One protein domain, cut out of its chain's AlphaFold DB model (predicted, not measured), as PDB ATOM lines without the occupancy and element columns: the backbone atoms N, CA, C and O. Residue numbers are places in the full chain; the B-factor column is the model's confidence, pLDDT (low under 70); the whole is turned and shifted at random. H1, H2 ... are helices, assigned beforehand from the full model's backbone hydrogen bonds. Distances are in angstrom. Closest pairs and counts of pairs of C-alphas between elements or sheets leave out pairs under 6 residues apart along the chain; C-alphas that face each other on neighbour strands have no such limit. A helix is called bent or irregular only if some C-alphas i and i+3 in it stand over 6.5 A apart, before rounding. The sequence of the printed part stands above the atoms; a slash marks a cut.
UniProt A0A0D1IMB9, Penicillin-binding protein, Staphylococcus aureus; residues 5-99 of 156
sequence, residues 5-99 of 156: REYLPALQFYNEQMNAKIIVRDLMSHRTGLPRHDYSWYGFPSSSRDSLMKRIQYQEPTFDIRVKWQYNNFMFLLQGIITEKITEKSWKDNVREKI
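This is residues 5 to 99 of the 156 residues of the protein "Penicillin-binding protein" of Staphylococcus aureus (UniProt A0A0D1IMB9). One longer helix, H5, is the core of a small body of helices and loops: H4 packs on it at a steep tilt, H2 packs on its residues 75 to 79, and H6 packs on it about perpendicular, making one end of the domain. The long loop of residues 59 to 72 reaches the opposite end, while H3 is near H4 and H5 and H1 touches no helix. The printed part has 95 residues with six named helices, H1 to H6 in chain order, and no named strand; the class is all helix. The whole is compact, with a radius of gyration of the C-alphas of 13.2 A and spans of 37 by 28 by 23 A.

H5, the longest helix, holds residues 73 to 87 and is 21.7 A from first to last C-alpha; it begins at C-alpha 73 (-36.618, 50.797, -27.048). H4, residues 49 to 58, is 15.6 A long; it is neither bent nor irregular, but only just: C-alphas 54 and 57 are 6.1 A apart. H6, residues 91 to 99, is 11.5 A long and ends at C-alpha 99 (-18.710, 60.633, -31.489). The shorter helices are H1, residues 16 to 21, 8.6 A; H2, residues 24 to 28, 6.4 A; and H3, residues 38 to 43, 7.8 A. H1 begins at C-alpha 16 (-47.984, 44.035, -43.968).

H5 is the hub and touches three helices. With residues 75 to 79 alone it touches H2, the closest C-alphas being those of Leu 27 and Met 75, 4.9 A apart. H4 and H5 touch and run opposite ways at a steep tilt of 51 degrees; their closest C-alphas, of Met 53 and Leu 78, are 7.2 A apart. H5 and H6 touch and stand about perpendicular, at 77 degrees, with the C-alphas of Gly 80 and Trp 91 closest at 5.5 A. H3 is close to H4 but not clearly touching; the closest C-alphas, of Trp 41 and Leu 52, are 7.0 A apart. H3 is likewise close to H5 but not clearly touching, with the C-alphas of Asp 38 and Asn 73 closest at 7.1 A. H1 is apart from H2, H3, H4, H5 and H6. In H1, H2, H3, H5 and H6 every O i to N i+4 pair is within hydrogen-bond range; in H4 2 of 6 are, beside 5 of 7 O i to N i+3 pairs.

The two C-alphas farthest apart are those of Thr 62 and Glu 97, at 37.5 A. The link from H4 to H5, 14 residues, is long. The printed part has no cut; its mean pLDDT is 97.5, and no printed residue is under 70.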
ATOM      1  N   ARG A   5     -37.342  48.089 -44.018       97.56
ATOM      2  CA  ARG A   5     -37.065  46.740 -44.518       97.56
ATOM      3  C   ARG A   5     -36.138  46.709 -45.736       97.56
ATOM      4  O   ARG A   5     -35.545  45.666 -45.979       97.56
ATOM      5  N   GLU A   6     -35.939  47.822 -46.451       97.00
ATOM      6  CA  GLU A   6     -34.886  47.901 -47.479       97.00
ATOM      7  C   GLU A   6     -33.482  47.757 -46.874       97.00
ATOM      8  O   GLU A   6     -32.587  47.211 -47.514       97.00
ATOM      9  N   TYR A   7     -33.287  48.205 -45.631       96.88
ATOM     10  CA  TYR A   7     -32.022  48.055 -44.909       96.88
ATOM     11  C   TYR A   7     -31.957  46.730 -44.147       96.88
ATOM     12  O   TYR A   7     -30.892  46.127 -44.045       96.88
ATOM     13  N   LEU A   8     -33.097  46.264 -43.626       97.12
ATOM     14  CA  LEU A   8     -33.214  45.033 -42.841       97.12
ATOM     15  C   LEU A   8     -34.271  44.088 -43.441       97.12
ATOM     16  O   LEU A   8     -35.389  44.026 -42.926       97.12
ATOM     17  N   PRO A   9     -33.951  43.306 -44.489       96.00
ATOM     18  CA  PRO A   9     -34.940  42.454 -45.162       96.00
ATOM     19  C   PRO A   9     -35.607  41.408 -44.255       96.00
ATOM     20  O   PRO A   9     -36.765  41.052 -44.466       96.00
ATOM     21  N   ALA A  10     -34.890  40.942 -43.226       96.00
ATOM     22  CA  ALA A  10     -35.381  39.969 -42.249       96.00
ATOM     23  C   ALA A  10     -36.308  40.573 -41.172       96.00
ATOM     24  O   ALA A  10     -36.906  39.823 -40.399       96.00
ATOM     25  N   LEU A  11     -36.421  41.904 -41.090       98.31
ATOM     26  CA  LEU A  11     -37.306  42.576 -40.143       98.31
ATOM     27  C   LEU A  11     -38.770  42.369 -40.542       98.31
ATOM     28  O   LEU A  11     -39.152  42.621 -41.681       98.31
ATOM     29  N   GLN A  12     -39.585  41.964 -39.571       98.50
ATOM     30  CA  GLN A  12     -41.036  41.878 -39.686       98.50
ATOM     31  C   GLN A  12     -41.681  42.702 -38.571       98.50
ATOM     32  O   GLN A  12     -41.287  42.600 -37.407       98.50
ATOM     33  N   PHE A  13     -42.663  43.515 -38.942       98.62
ATOM     34  CA  PHE A  13     -43.608  44.158 -38.037       98.62
ATOM     35  C   PHE A  13     -44.891  43.329 -37.942       98.62
ATOM     36  O   PHE A  13     -45.050  42.337 -38.648       98.62
ATOM     37  N   TYR A  14     -45.808  43.758 -37.076       98.56
ATOM     38  CA  TYR A  14     -47.059  43.058 -36.782       98.56
ATOM     39  C   TYR A  14     -47.937  42.756 -38.004       98.56
ATOM     40  O   TYR A  14     -48.650  41.759 -38.021       98.56
ATOM     41  N   ASN A  15     -47.907  43.613 -39.029       98.25
ATOM     42  CA  ASN A  15     -48.694  43.424 -40.245       98.25
ATOM     43  C   ASN A  15     -48.004  44.002 -41.493       98.25
ATOM     44  O   ASN A  15     -47.056  44.792 -41.413       98.25
ATOM     45  N   GLU A  16     -48.530  43.637 -42.665       97.94
ATOM     46  CA  GLU A  16     -47.984  44.035 -43.968       97.94
ATOM     47  C   GLU A  16     -48.002  45.548 -44.212       97.94
ATOM     48  O   GLU A  16     -47.093  46.100 -44.835       97.94
ATOM     49  N   GLN A  17     -48.986  46.265 -43.666       97.69
ATOM     50  CA  GLN A  17     -49.028  47.720 -43.784       97.69
ATOM     51  C   GLN A  17     -47.832  48.374 -43.081       97.69
ATOM     52  O   GLN A  17     -47.227  49.301 -43.623       97.69
ATOM     53  N   MET A  18     -47.478  47.898 -41.888       98.50
ATOM     54  CA  MET A  18     -46.314  48.380 -41.142       98.50
ATOM     55  C   MET A  18     -45.011  48.034 -41.852       98.50
ATOM     56  O   MET A  18     -44.152  48.902 -42.016       98.50
ATOM     57  N   ASN A  19     -44.913  46.803 -42.352       98.19
ATOM     58  CA  ASN A  19     -43.799  46.335 -43.168       98.19
ATOM     59  C   ASN A  19     -43.525  47.238 -44.380       98.19
ATOM     60  O   ASN A  19     -42.367  47.541 -44.669       98.19
ATOM     61  N   ALA A  20     -44.580  47.690 -45.059       97.94
ATOM     62  CA  ALA A  20     -44.471  48.520 -46.251       97.94
ATOM     63  C   ALA A  20     -44.224  50.011 -45.957       97.94
ATOM     64  O   ALA A  20     -43.631  50.703 -46.784       97.94
ATOM     65  N   LYS A  21     -44.702  50.537 -44.820       98.12
ATOM     66  CA  LYS A  21     -44.786  51.995 -44.591       98.12
ATOM     67  C   LYS A  21     -43.809  52.557 -43.561       98.12
ATOM     68  O   LYS A  21     -43.530  53.757 -43.624       98.12
ATOM     69  N   ILE A  22     -43.320  51.754 -42.611       98.69
ATOM     70  CA  ILE A  22     -42.418  52.252 -41.560       98.69
ATOM     71  C   ILE A  22     -41.058  52.594 -42.162       98.69
ATOM     72  O   ILE A  22     -40.426  51.766 -42.815       98.69
ATOM     73  N   ILE A  23     -40.584  53.810 -41.897       98.69
ATOM     74  CA  ILE A  23     -39.274  54.309 -42.338       98.69
ATOM     75  C   ILE A  23     -38.357  54.585 -41.140       98.69
ATOM     76  O   ILE A  23     -38.815  54.691 -40.003       98.69
ATOM     77  N   VAL A  24     -37.057  54.788 -41.387       98.38
ATOM     78  CA  VAL A  24     -36.068  55.085 -40.325       98.38
ATOM     79  C   VAL A  24     -36.472  56.296 -39.470       98.38
ATOM     80  O   VAL A  24     -36.355  56.258 -38.249       98.38
ATOM     81  N   ARG A  25     -37.034  57.343 -40.084       98.56
ATOM     82  CA  ARG A  25     -37.528  58.535 -39.376       98.56
ATOM     83  C   ARG A  25     -38.640  58.218 -38.369       98.56
ATOM     84  O   ARG A  25     -38.693  58.845 -37.312       98.56
ATOM     85  N   ASP A  26     -39.504  57.245 -38.660       98.75
ATOM     86  CA  ASP A  26     -40.560  56.820 -37.733       98.75
ATOM     87  C   ASP A  26     -39.955  56.117 -36.508       98.75
ATOM     88  O   ASP A  26     -40.462  56.284 -35.398       98.75
ATOM     89  N   LEU A  27     -38.841  55.394 -36.687       98.56
ATOM     90  CA  LEU A  27     -38.085  54.801 -35.579       98.56
ATOM     91  C   LEU A  27     -37.478  55.887 -34.684       98.56
ATOM     92  O   LEU A  27     -37.692  55.874 -33.475       98.56
ATOM     93  N   MET A  28     -36.766  56.842 -35.296       98.25
ATOM     94  CA  MET A  28     -36.080  57.942 -34.600       98.25
ATOM     95  C   MET A  28     -37.047  58.840 -33.826       98.25
ATOM     96  O   MET A  28     -36.703  59.377 -32.779       98.25
ATOM     97  N   SER A  29     -38.261  59.017 -34.352       98.31
ATOM     98  CA  SER A  29     -39.284  59.881 -33.759       98.31
ATOM     99  C   SER A  29     -40.304  59.136 -32.902       98.31
ATOM    100  O   SER A  29     -41.228  59.776 -32.407       98.31
ATOM    101  N   HIS A  30     -40.161  57.818 -32.707       98.50
ATOM    102  CA  HIS A  30     -41.118  56.990 -31.961       98.50
ATOM    103  C   HIS A  30     -42.562  57.099 -32.483       98.50
ATOM    104  O   HIS A  30     -43.520  57.211 -31.720       98.50
ATOM    105  N   ARG A  31     -42.727  57.086 -33.808       98.38
ATOM    106  CA  ARG A  31     -44.013  57.273 -34.499       98.38
ATOM    107  C   ARG A  31     -44.442  56.050 -35.310       98.38
ATOM    108  O   ARG A  31     -45.135  56.176 -36.315       98.38
ATOM    109  N   THR A  32     -44.054  54.855 -34.880       98.50
ATOM    110  CA  THR A  32     -44.419  53.597 -35.553       98.50
ATOM    111  C   THR A  32     -45.815  53.083 -35.205       98.50
ATOM    112  O   THR A  32     -46.315  52.218 -35.915       98.50
ATOM    113  N   GLY A  33     -46.435  53.595 -34.134       98.38
ATOM    114  CA  GLY A  33     -47.694  53.071 -33.583       98.38
ATOM    115  C   GLY A  33     -47.515  51.905 -32.599       98.38
ATOM    116  O   GLY A  33     -48.494  51.404 -32.042       98.38
ATOM    117  N   LEU A  34     -46.265  51.480 -32.368       98.50
ATOM    118  CA  LEU A  34     -45.920  50.439 -31.405       98.50
ATOM    119  C   LEU A  34     -45.700  51.035 -30.006       98.50
ATOM    120  O   LEU A  34     -44.812  51.881 -29.852       98.50
ATOM    121  N   PRO A  35     -46.420  50.571 -28.968       97.69
ATOM    122  CA  PRO A  35     -46.174  50.996 -27.597       97.69
ATOM    123  C   PRO A  35     -44.867  50.404 -27.039       97.69
ATOM    124  O   PRO A  35     -44.155  49.637 -27.690       97.69
ATOM    125  N   ARG A  36     -44.550  50.755 -25.794       97.19
ATOM    126  CA  ARG A  36     -43.403  50.233 -25.042       97.19
ATOM    127  C   ARG A  36     -43.527  48.722 -24.809       97.19
ATOM    128  O   ARG A  36     -44.574  48.252 -24.382       97.19
ATOM    129  N   HIS A  37     -42.429  47.989 -25.000       97.00
ATOM    130  CA  HIS A  37     -42.358  46.528 -24.828       97.00
ATOM    131  C   HIS A  37     -41.186  46.097 -23.924       97.00
ATOM    132  O   HIS A  37     -40.521  45.092 -24.179       97.00
ATOM    133  N   ASP A  38     -40.903  46.858 -22.861       96.12
ATOM    134  CA  ASP A  38     -39.673  46.682 -22.074       96.12
ATOM    135  C   ASP A  38     -39.563  45.315 -21.390       96.12
ATOM    136  O   ASP A  38     -38.498  44.699 -21.408       96.12
ATOM    137  N   TYR A  39     -40.676  44.770 -20.895       94.88
ATOM    138  CA  TYR A  39     -40.705  43.425 -20.313       94.88
ATOM    139  C   TYR A  39     -40.280  42.330 -21.294       94.88
ATOM    140  O   TYR A  39     -39.743  41.314 -20.859       94.88
ATOM    141  N   SER A  40     -40.462  42.539 -22.604       94.88
ATOM    142  CA  SER A  40     -40.022  41.577 -23.613       94.88
ATOM    143  C   SER A  40     -38.514  41.374 -23.528       94.88
ATOM    144  O   SER A  40     -38.067  40.239 -23.440       94.88
ATOM    145  N   TRP A  41     -37.715  42.441 -23.505       94.69
ATOM    146  CA  TRP A  41     -36.255  42.322 -23.520       94.69
ATOM    147  C   TRP A  41     -35.631  42.290 -22.118       94.69
ATOM    148  O   TRP A  41     -34.598  41.651 -21.949       94.69
ATOM    149  N   TYR A  42     -36.252  42.929 -21.122       93.75
ATOM    150  CA  TYR A  42     -35.747  42.971 -19.745       93.75
ATOM    151  C   TYR A  42     -36.149  41.729 -18.934       93.75
ATOM    152  O   TYR A  42     -35.361  41.204 -18.156       93.75
ATOM    153  N   GLY A  43     -37.374  41.224 -19.119       93.69
ATOM    154  CA  GLY A  43     -37.844  40.003 -18.452       93.69
ATOM    155  C   GLY A  43     -37.331  38.722 -19.112       93.69
ATOM    156  O   GLY A  43     -37.099  37.727 -18.431       93.69
ATOM    157  N   PHE A  44     -37.112  38.760 -20.430       94.06
ATOM    158  CA  PHE A  44     -36.635  37.623 -21.221       94.06
ATOM    159  C   PHE A  44     -35.395  38.017 -22.035       94.06
ATOM    160  O   PHE A  44     -35.479  38.147 -23.266       94.06
ATOM    161  N   PRO A  45     -34.243  38.252 -21.382       92.62
ATOM    162  CA  PRO A  45     -33.045  38.725 -22.058       92.62
ATOM    163  C   PRO A  45     -32.551  37.723 -23.107       92.62
ATOM    164  O   PRO A  45     -32.777  36.518 -23.026       92.62
ATOM    165  N   SER A  46     -31.866  38.245 -24.117       94.25
ATOM    166  CA  SER A  46     -31.200  37.463 -25.158       94.25
ATOM    167  C   SER A  46     -29.839  38.083 -25.416       94.25
ATOM    168  O   SER A  46     -29.706  39.302 -25.361       94.25
ATOM    169  N   SER A  47     -28.830  37.269 -25.716       93.00
ATOM    170  CA  SER A  47     -27.520  37.754 -26.169       93.00
ATOM    171  C   SER A  47     -27.509  38.122 -27.658       93.00
ATOM    172  O   SER A  47     -26.568  38.756 -28.130       93.00
ATOM    173  N   SER A  48     -28.553  37.749 -28.408       94.44
ATOM    174  CA  SER A  48     -28.656  37.956 -29.853       94.44
ATOM    175  C   SER A  48     -29.579  39.132 -30.182       94.44
ATOM    176  O   SER A  48     -30.775  39.107 -29.876       94.44
ATOM    177  N   ARG A  49     -29.041  40.147 -30.875       94.75
ATOM    178  CA  ARG A  49     -29.842  41.273 -31.392       94.75
ATOM    179  C   ARG A  49     -30.882  40.818 -32.405       94.75
ATOM    180  O   ARG A  49     -32.006  41.303 -32.356       94.75
ATOM    181  N   ASP A  50     -30.558  39.831 -33.235       94.00
ATOM    182  CA  ASP A  50     -31.497  39.254 -34.202       94.00
ATOM    183  C   ASP A  50     -32.674  38.567 -33.508       94.00
ATOM    184  O   ASP A  50     -33.821  38.706 -33.930       94.00
ATOM    185  N   SER A  51     -32.408  37.851 -32.412       95.81
ATOM    186  CA  SER A  51     -33.457  37.252 -31.583       95.81
ATOM    187  C   SER A  51     -34.400  38.316 -31.016       95.81
ATOM    188  O   SER A  51     -35.611  38.116 -31.037       95.81
ATOM    189  N   LEU A  52     -33.873  39.460 -30.562       97.44
ATOM    190  CA  LEU A  52     -34.682  40.583 -30.072       97.44
ATOM    191  C   LEU A  52     -35.445  41.270 -31.211       97.44
ATOM    192  O   LEU A  52     -36.646  41.491 -31.087       97.44
ATOM    193  N   MET A  53     -34.794  41.533 -32.345       97.56
ATOM    194  CA  MET A  53     -35.416  42.104 -33.541       97.56
ATOM    195  C   MET A  53     -36.609  41.267 -34.012       97.56
ATOM    196  O   MET A  53     -37.667  41.815 -34.308       97.56
ATOM    197  N   LYS A  54     -36.489  39.933 -34.008       97.44
ATOM    198  CA  LYS A  54     -37.590  39.027 -34.370       97.44
ATOM    199  C   LYS A  54     -38.818  39.175 -33.471       97.44
ATOM    200  O   LYS A  54     -39.901  38.804 -33.901       97.44
ATOM    201  N   ARG A  55     -38.701  39.714 -32.255       97.94
ATOM    202  CA  ARG A  55     -39.860  39.911 -31.364       97.94
ATOM    203  C   ARG A  55     -40.759  41.061 -31.807       97.94
ATOM    204  O   ARG A  55     -41.910  41.106 -31.392       97.94
ATOM    205  N   ILE A  56     -40.258  41.962 -32.653       98.44
ATOM    206  CA  ILE A  56     -41.006  43.121 -33.161       98.44
ATOM    207  C   ILE A  56     -42.246  42.682 -33.950       98.44
ATOM    208  O   ILE A  56     -43.271  43.354 -33.885       98.44
ATOM    209  N   GLN A  57     -42.199  41.515 -34.601       98.50
ATOM    210  CA  GLN A  57     -43.340  40.962 -35.338       98.50
ATOM    211  C   GLN A  57     -44.551  40.641 -34.444       98.50
ATOM    212  O   GLN A  57     -45.660  40.528 -34.942       98.50
ATOM    213  N   TYR A  58     -44.349  40.508 -33.131       98.19
ATOM    214  CA  TYR A  58     -45.411  40.209 -32.164       98.19
ATOM    215  C   TYR A  58     -45.878  41.448 -31.387       98.19
ATOM    216  O   TYR A  58     -46.680  41.325 -30.467       98.19
ATOM    217  N   GLN A  59     -45.355  42.636 -31.705       98.12
ATOM    218  CA  GLN A  59     -45.749  43.875 -31.039       98.12
ATOM    219  C   GLN A  59     -46.998  44.440 -31.708       98.12
ATOM    220  O   GLN A  59     -46.905  45.016 -32.788       98.12
ATOM    221  N   GLU A  60     -48.156  44.290 -31.075       98.19
ATOM    222  CA  GLU A  60     -49.409  44.824 -31.606       98.19
ATOM    223  C   GLU A  60     -49.419  46.369 -31.561       98.19
ATOM    224  O   GLU A  60     -49.095  46.963 -30.522       98.19
ATOM    225  N   PRO A  61     -49.746  47.058 -32.675       98.25
ATOM    226  CA  PRO A  61     -49.863  48.507 -32.685       98.25
ATOM    227  C   PRO A  61     -51.110  48.960 -31.922       98.25
ATOM    228  O   PRO A  61     -52.169  48.350 -31.998       98.25
ATOM    229  N   THR A  62     -50.997  50.093 -31.231       98.50
ATOM    230  CA  THR A  62     -52.140  50.733 -30.539       98.50
ATOM    231  C   THR A  62     -52.623  51.997 -31.246       98.50
ATOM    232  O   THR A  62     -53.651  52.560 -30.880       98.50
ATOM    233  N   PHE A  63     -51.879  52.443 -32.258       98.31
ATOM    234  CA  PHE A  63     -52.211  53.552 -33.142       98.31
ATOM    235  C   PHE A  63     -51.684  53.259 -34.542       98.31
ATOM    236  O   PHE A  63     -50.716  52.514 -34.707       98.31
ATOM    237  N   ASP A  64     -52.264  53.917 -35.541       98.25
ATOM    238  CA  ASP A  64     -51.694  53.919 -36.880       98.25
ATOM    239  C   ASP A  64     -50.328  54.618 -36.913       98.25
ATOM    240  O   ASP A  64     -50.000  55.500 -36.106       98.25
ATOM    241  N   ILE A  65     -49.532  54.237 -37.912       98.31
ATOM    242  CA  ILE A  65     -48.218  54.817 -38.192       98.31
ATOM    243  C   ILE A  65     -48.354  56.338 -38.285       98.31
ATOM    244  O   ILE A  65     -49.196  56.864 -39.011       98.31
ATOM    245  N   ARG A  66     -47.490  57.049 -37.560       98.31
ATOM    246  CA  ARG A  66     -47.440  58.513 -37.454       98.31
ATOM    247  C   ARG A  66     -48.641  59.172 -36.790       98.31
ATOM    248  O   ARG A  66     -48.619  60.392 -36.694       98.31
ATOM    249  N   VAL A  67     -49.616  58.459 -36.234       98.38
ATOM    250  CA  VAL A  67     -50.727  59.124 -35.528       98.38
ATOM    251  C   VAL A  67     -50.308  59.621 -34.146       98.38
ATOM    252  O   VAL A  67     -50.630  60.750 -33.778       98.38
ATOM    253  N   LYS A  68     -49.537  58.829 -33.394       98.06
ATOM    254  CA  LYS A  68     -49.135  59.169 -32.023       98.06
ATOM    255  C   LYS A  68     -47.658  58.883 -31.768       98.06
ATOM    256  O   LYS A  68     -47.080  57.977 -32.363       98.06
ATOM    257  N   TRP A  69     -47.060  59.668 -30.876       98.50
ATOM    258  CA  TRP A  69     -45.747  59.379 -30.309       98.50
ATOM    259  C   TRP A  69     -45.871  58.302 -29.226       98.50
ATOM    260  O   TRP A  69     -46.701  58.430 -28.323       98.50
ATOM    261  N   GLN A  70     -45.054  57.251 -29.311       98.19
ATOM    262  CA  GLN A  70     -45.008  56.164 -28.335       98.19
ATOM    263  C   GLN A  70     -43.584  55.636 -28.161       98.19
ATOM    264  O   GLN A  70     -43.032  54.981 -29.043       98.19
ATOM    265  N   TYR A  71     -42.996  55.900 -26.994       98.38
ATOM    266  CA  TYR A  71     -41.649  55.434 -26.672       98.38
ATOM    267  C   TYR A  71     -41.525  53.910 -26.764       98.38
ATOM    268  O   TYR A  71     -42.286  53.178 -26.127       98.38
ATOM    269  N   ASN A  72     -40.517  53.434 -27.495       98.44
ATOM    270  CA  ASN A  72     -40.228  52.011 -27.640       98.44
ATOM    271  C   ASN A  72     -38.729  51.784 -27.911       98.44
ATOM    272  O   ASN A  72     -38.210  52.189 -28.954       98.44
ATOM    273  N   ASN A  73     -38.053  51.098 -26.984       98.31
ATOM    274  CA  ASN A  73     -36.618  50.797 -27.048       98.31
ATOM    275  C   ASN A  73     -36.214  49.971 -28.279       98.31
ATOM    276  O   ASN A  73     -35.133  50.176 -28.833       98.31
ATOM    277  N   PHE A  74     -37.095  49.099 -28.783       98.50
ATOM    278  CA  PHE A  74     -36.804  48.321 -29.992       98.50
ATOM    279  C   PHE A  74     -36.567  49.217 -31.214       98.50
ATOM    280  O   PHE A  74     -35.847  48.825 -32.127       98.50
ATOM    281  N   MET A  75     -37.119  50.435 -31.238       98.38
ATOM    282  CA  MET A  75     -36.907  51.365 -32.349       98.38
ATOM    283  C   MET A  75     -35.475  51.916 -32.367       98.38
ATOM    284  O   MET A  75     -34.942  52.180 -33.442       98.38
ATOM    285  N   PHE A  76     -34.823  52.046 -31.208       98.25
ATOM    286  CA  PHE A  76     -33.400  52.391 -31.120       98.25
ATOM    287  C   PHE A  76     -32.498  51.179 -31.365       98.25
ATOM    288  O   PHE A  76     -31.492  51.314 -32.060       98.25
ATOM    289  N   LEU A  77     -32.891  49.982 -30.906       98.31
ATOM    290  CA  LEU A  77     -32.220  48.738 -31.304       98.31
ATOM    291  C   LEU A  77     -32.117  48.639 -32.832       98.31
ATOM    292  O   LEU A  77     -31.027  48.420 -33.355       98.31
ATOM    293  N   LEU A  78     -33.236  48.837 -33.539       98.50
ATOM    294  CA  LEU A  78     -33.270  48.800 -35.000       98.50
ATOM    295  C   LEU A  78     -32.327  49.829 -35.626       98.50
ATOM    296  O   LEU A  78     -31.619  49.485 -36.564       98.50
ATOM    297  N   GLN A  79     -32.271  51.059 -35.108       98.00
ATOM    298  CA  GLN A  79     -31.343  52.083 -35.607       98.00
ATOM    299  C   GLN A  79     -29.877  51.647 -35.483       98.00
ATOM    300  O   GLN A  79     -29.098  51.855 -36.414       98.00
ATOM    301  N   GLY A  80     -29.512  50.980 -34.383       97.75
ATOM    302  CA  GLY A  80     -28.191  50.372 -34.233       97.75
ATOM    303  C   GLY A  80     -27.915  49.313 -35.302       97.75
ATOM    304  O   GLY A  80     -26.915  49.416 -36.001       97.75
ATOM    305  N   ILE A  81     -28.831  48.356 -35.493       97.75
ATOM    306  CA  ILE A  81     -28.678  47.272 -36.484       97.75
ATOM    307  C   ILE A  81     -28.623  47.829 -37.922       97.75
ATOM    308  O   ILE A  81     -27.821  47.380 -38.736       97.75
ATOM    309  N   ILE A  82     -29.439  48.838 -38.245       97.94
ATOM    310  CA  ILE A  82     -29.410  49.527 -39.547       97.94
ATOM    311  C   ILE A  82     -28.045  50.174 -39.772       97.94
ATOM    312  O   ILE A  82     -27.469  50.029 -40.849       97.94
ATOM    313  N   THR A  83     -27.519  50.861 -38.758       97.44
ATOM    314  CA  THR A  83     -26.197  51.493 -38.834       97.44
ATOM    315  C   THR A  83     -25.122  50.440 -39.080       97.44
ATOM    316  O   THR A  83     -24.321  50.604 -39.994       97.44
ATOM    317  N   GLU A  84     -25.165  49.318 -38.352       97.12
ATOM    318  CA  GLU A  84     -24.241  48.200 -38.557       97.12
ATOM    319  C   GLU A  84     -24.281  47.668 -39.987       97.12
ATOM    320  O   GLU A  84     -23.239  47.427 -40.597       97.12
ATOM    321  N   LYS A  85     -25.486  47.533 -40.548       96.31
ATOM    322  CA  LYS A  85     -25.674  47.026 -41.905       96.31
ATOM    323  C   LYS A  85     -25.175  47.989 -42.982       96.31
ATOM    324  O   LYS A  85     -24.673  47.527 -44.000       96.31
ATOM    325  N   ILE A  86     -25.328  49.296 -42.777       96.50
ATOM    326  CA  ILE A  86     -24.914  50.322 -43.744       96.50
ATOM    327  C   ILE A  86     -23.398  50.519 -43.731       96.50
ATOM    328  O   ILE A  86     -22.800  50.720 -44.783       96.50
ATOM    329  N   THR A  87     -22.778  50.509 -42.551       97.56
ATOM    330  CA  THR A  87     -21.356  50.852 -42.410       97.56
ATOM    331  C   THR A  87     -20.441  49.638 -42.342       97.56
ATOM    332  O   THR A  87     -19.230  49.822 -42.289       97.56
ATOM    333  N   GLU A  88     -21.001  48.430 -42.230       97.31
ATOM    334  CA  GLU A  88     -20.263  47.174 -42.020       97.31
ATOM    335  C   GLU A  88     -19.363  47.197 -40.767       97.31
ATOM    336  O   GLU A  88     -18.355  46.498 -40.672       97.31
ATOM    337  N   LYS A  89     -19.739  48.006 -39.772       98.06
ATOM    338  CA  LYS A  89     -19.044  48.154 -38.485       98.06
ATOM    339  C   LYS A  89     -20.031  47.961 -37.357       98.06
ATOM    340  O   LYS A  89     -21.197  48.294 -37.520       98.06
ATOM    341  N   SER A  90     -19.577  47.499 -36.195       97.25
ATOM    342  CA  SER A  90     -20.466  47.410 -35.033       97.25
ATOM    343  C   SER A  90     -21.030  48.788 -34.659       97.25
ATOM    344  O   SER A  90     -20.405  49.826 -34.906       97.25
ATOM    345  N   TRP A  91     -22.201  48.837 -34.020       97.06
ATOM    346  CA  TRP A  91     -22.774  50.108 -33.567       97.06
ATOM    347  C   TRP A  91     -21.839  50.791 -32.556       97.06
ATOM    348  O   TRP A  91     -21.719  52.015 -32.552       97.06
ATOM    349  N   LYS A  92     -21.125  49.989 -31.749       97.44
ATOM    350  CA  LYS A  92     -20.122  50.445 -30.779       97.44
ATOM    351  C   LYS A  92     -18.964  51.147 -31.489       97.44
ATOM    352  O   LYS A  92     -18.544  52.216 -31.054       97.44
ATOM    353  N   ASP A  93     -18.472  50.586 -32.592       98.25
ATOM    354  CA  ASP A  93     -17.380  51.190 -33.362       98.25
ATOM    355  C   ASP A  93     -17.831  52.452 -34.087       98.25
ATOM    356  O   ASP A  93     -17.118  53.450 -34.054       98.25
ATOM    357  N   ASN A  94     -19.040  52.455 -34.652       98.50
ATOM    358  CA  ASN A  94     -19.616  53.659 -35.247       98.50
ATOM    359  C   ASN A  94     -19.711  54.807 -34.240       98.50
ATOM    360  O   ASN A  94     -19.225  55.901 -34.513       98.50
ATOM    361  N   VAL A  95     -20.286  54.562 -33.058       98.31
ATOM    362  CA  VAL A  95     -20.388  55.586 -32.009       98.31
ATOM    363  C   VAL A  95     -18.996  56.014 -31.534       98.31
ATOM    364  O   VAL A  95     -18.722  57.209 -31.425       98.31
ATOM    365  N   ARG A  96     -18.077  55.066 -31.323       98.31
ATOM    366  CA  ARG A  96     -16.714  55.380 -30.883       98.31
ATOM    367  C   ARG A  96     -15.962  56.245 -31.894       98.31
ATOM    368  O   ARG A  96     -15.300  57.200 -31.506       98.31
ATOM    369  N   GLU A  97     -16.028  55.911 -33.176       98.31
ATOM    370  CA  GLU A  97     -15.310  56.629 -34.231       98.31
ATOM    371  C   GLU A  97     -15.936  57.980 -34.570       98.31
ATOM    372  O   GLU A  97     -15.207  58.922 -34.873       98.31
ATOM    373  N   LYS A  98     -17.270  58.075 -34.559       98.19
ATOM    374  CA  LYS A  98     -17.989  59.273 -35.012       98.19
ATOM    375  C   LYS A  98     -18.294  60.262 -33.895       98.19
ATOM    376  O   LYS A  98     -18.516  61.427 -34.201       98.19
ATOM    377  N   ILE A  99     -18.322  59.811 -32.641       98.31
ATOM    378  CA  ILE A  99     -18.710  60.633 -31.489       98.31
ATOM    379  C   ILE A  99     -17.595  60.647 -30.447       98.31
ATOM    380  O   ILE A  99     -17.022  61.701 -30.198       98.31
TER     381      ILE A  99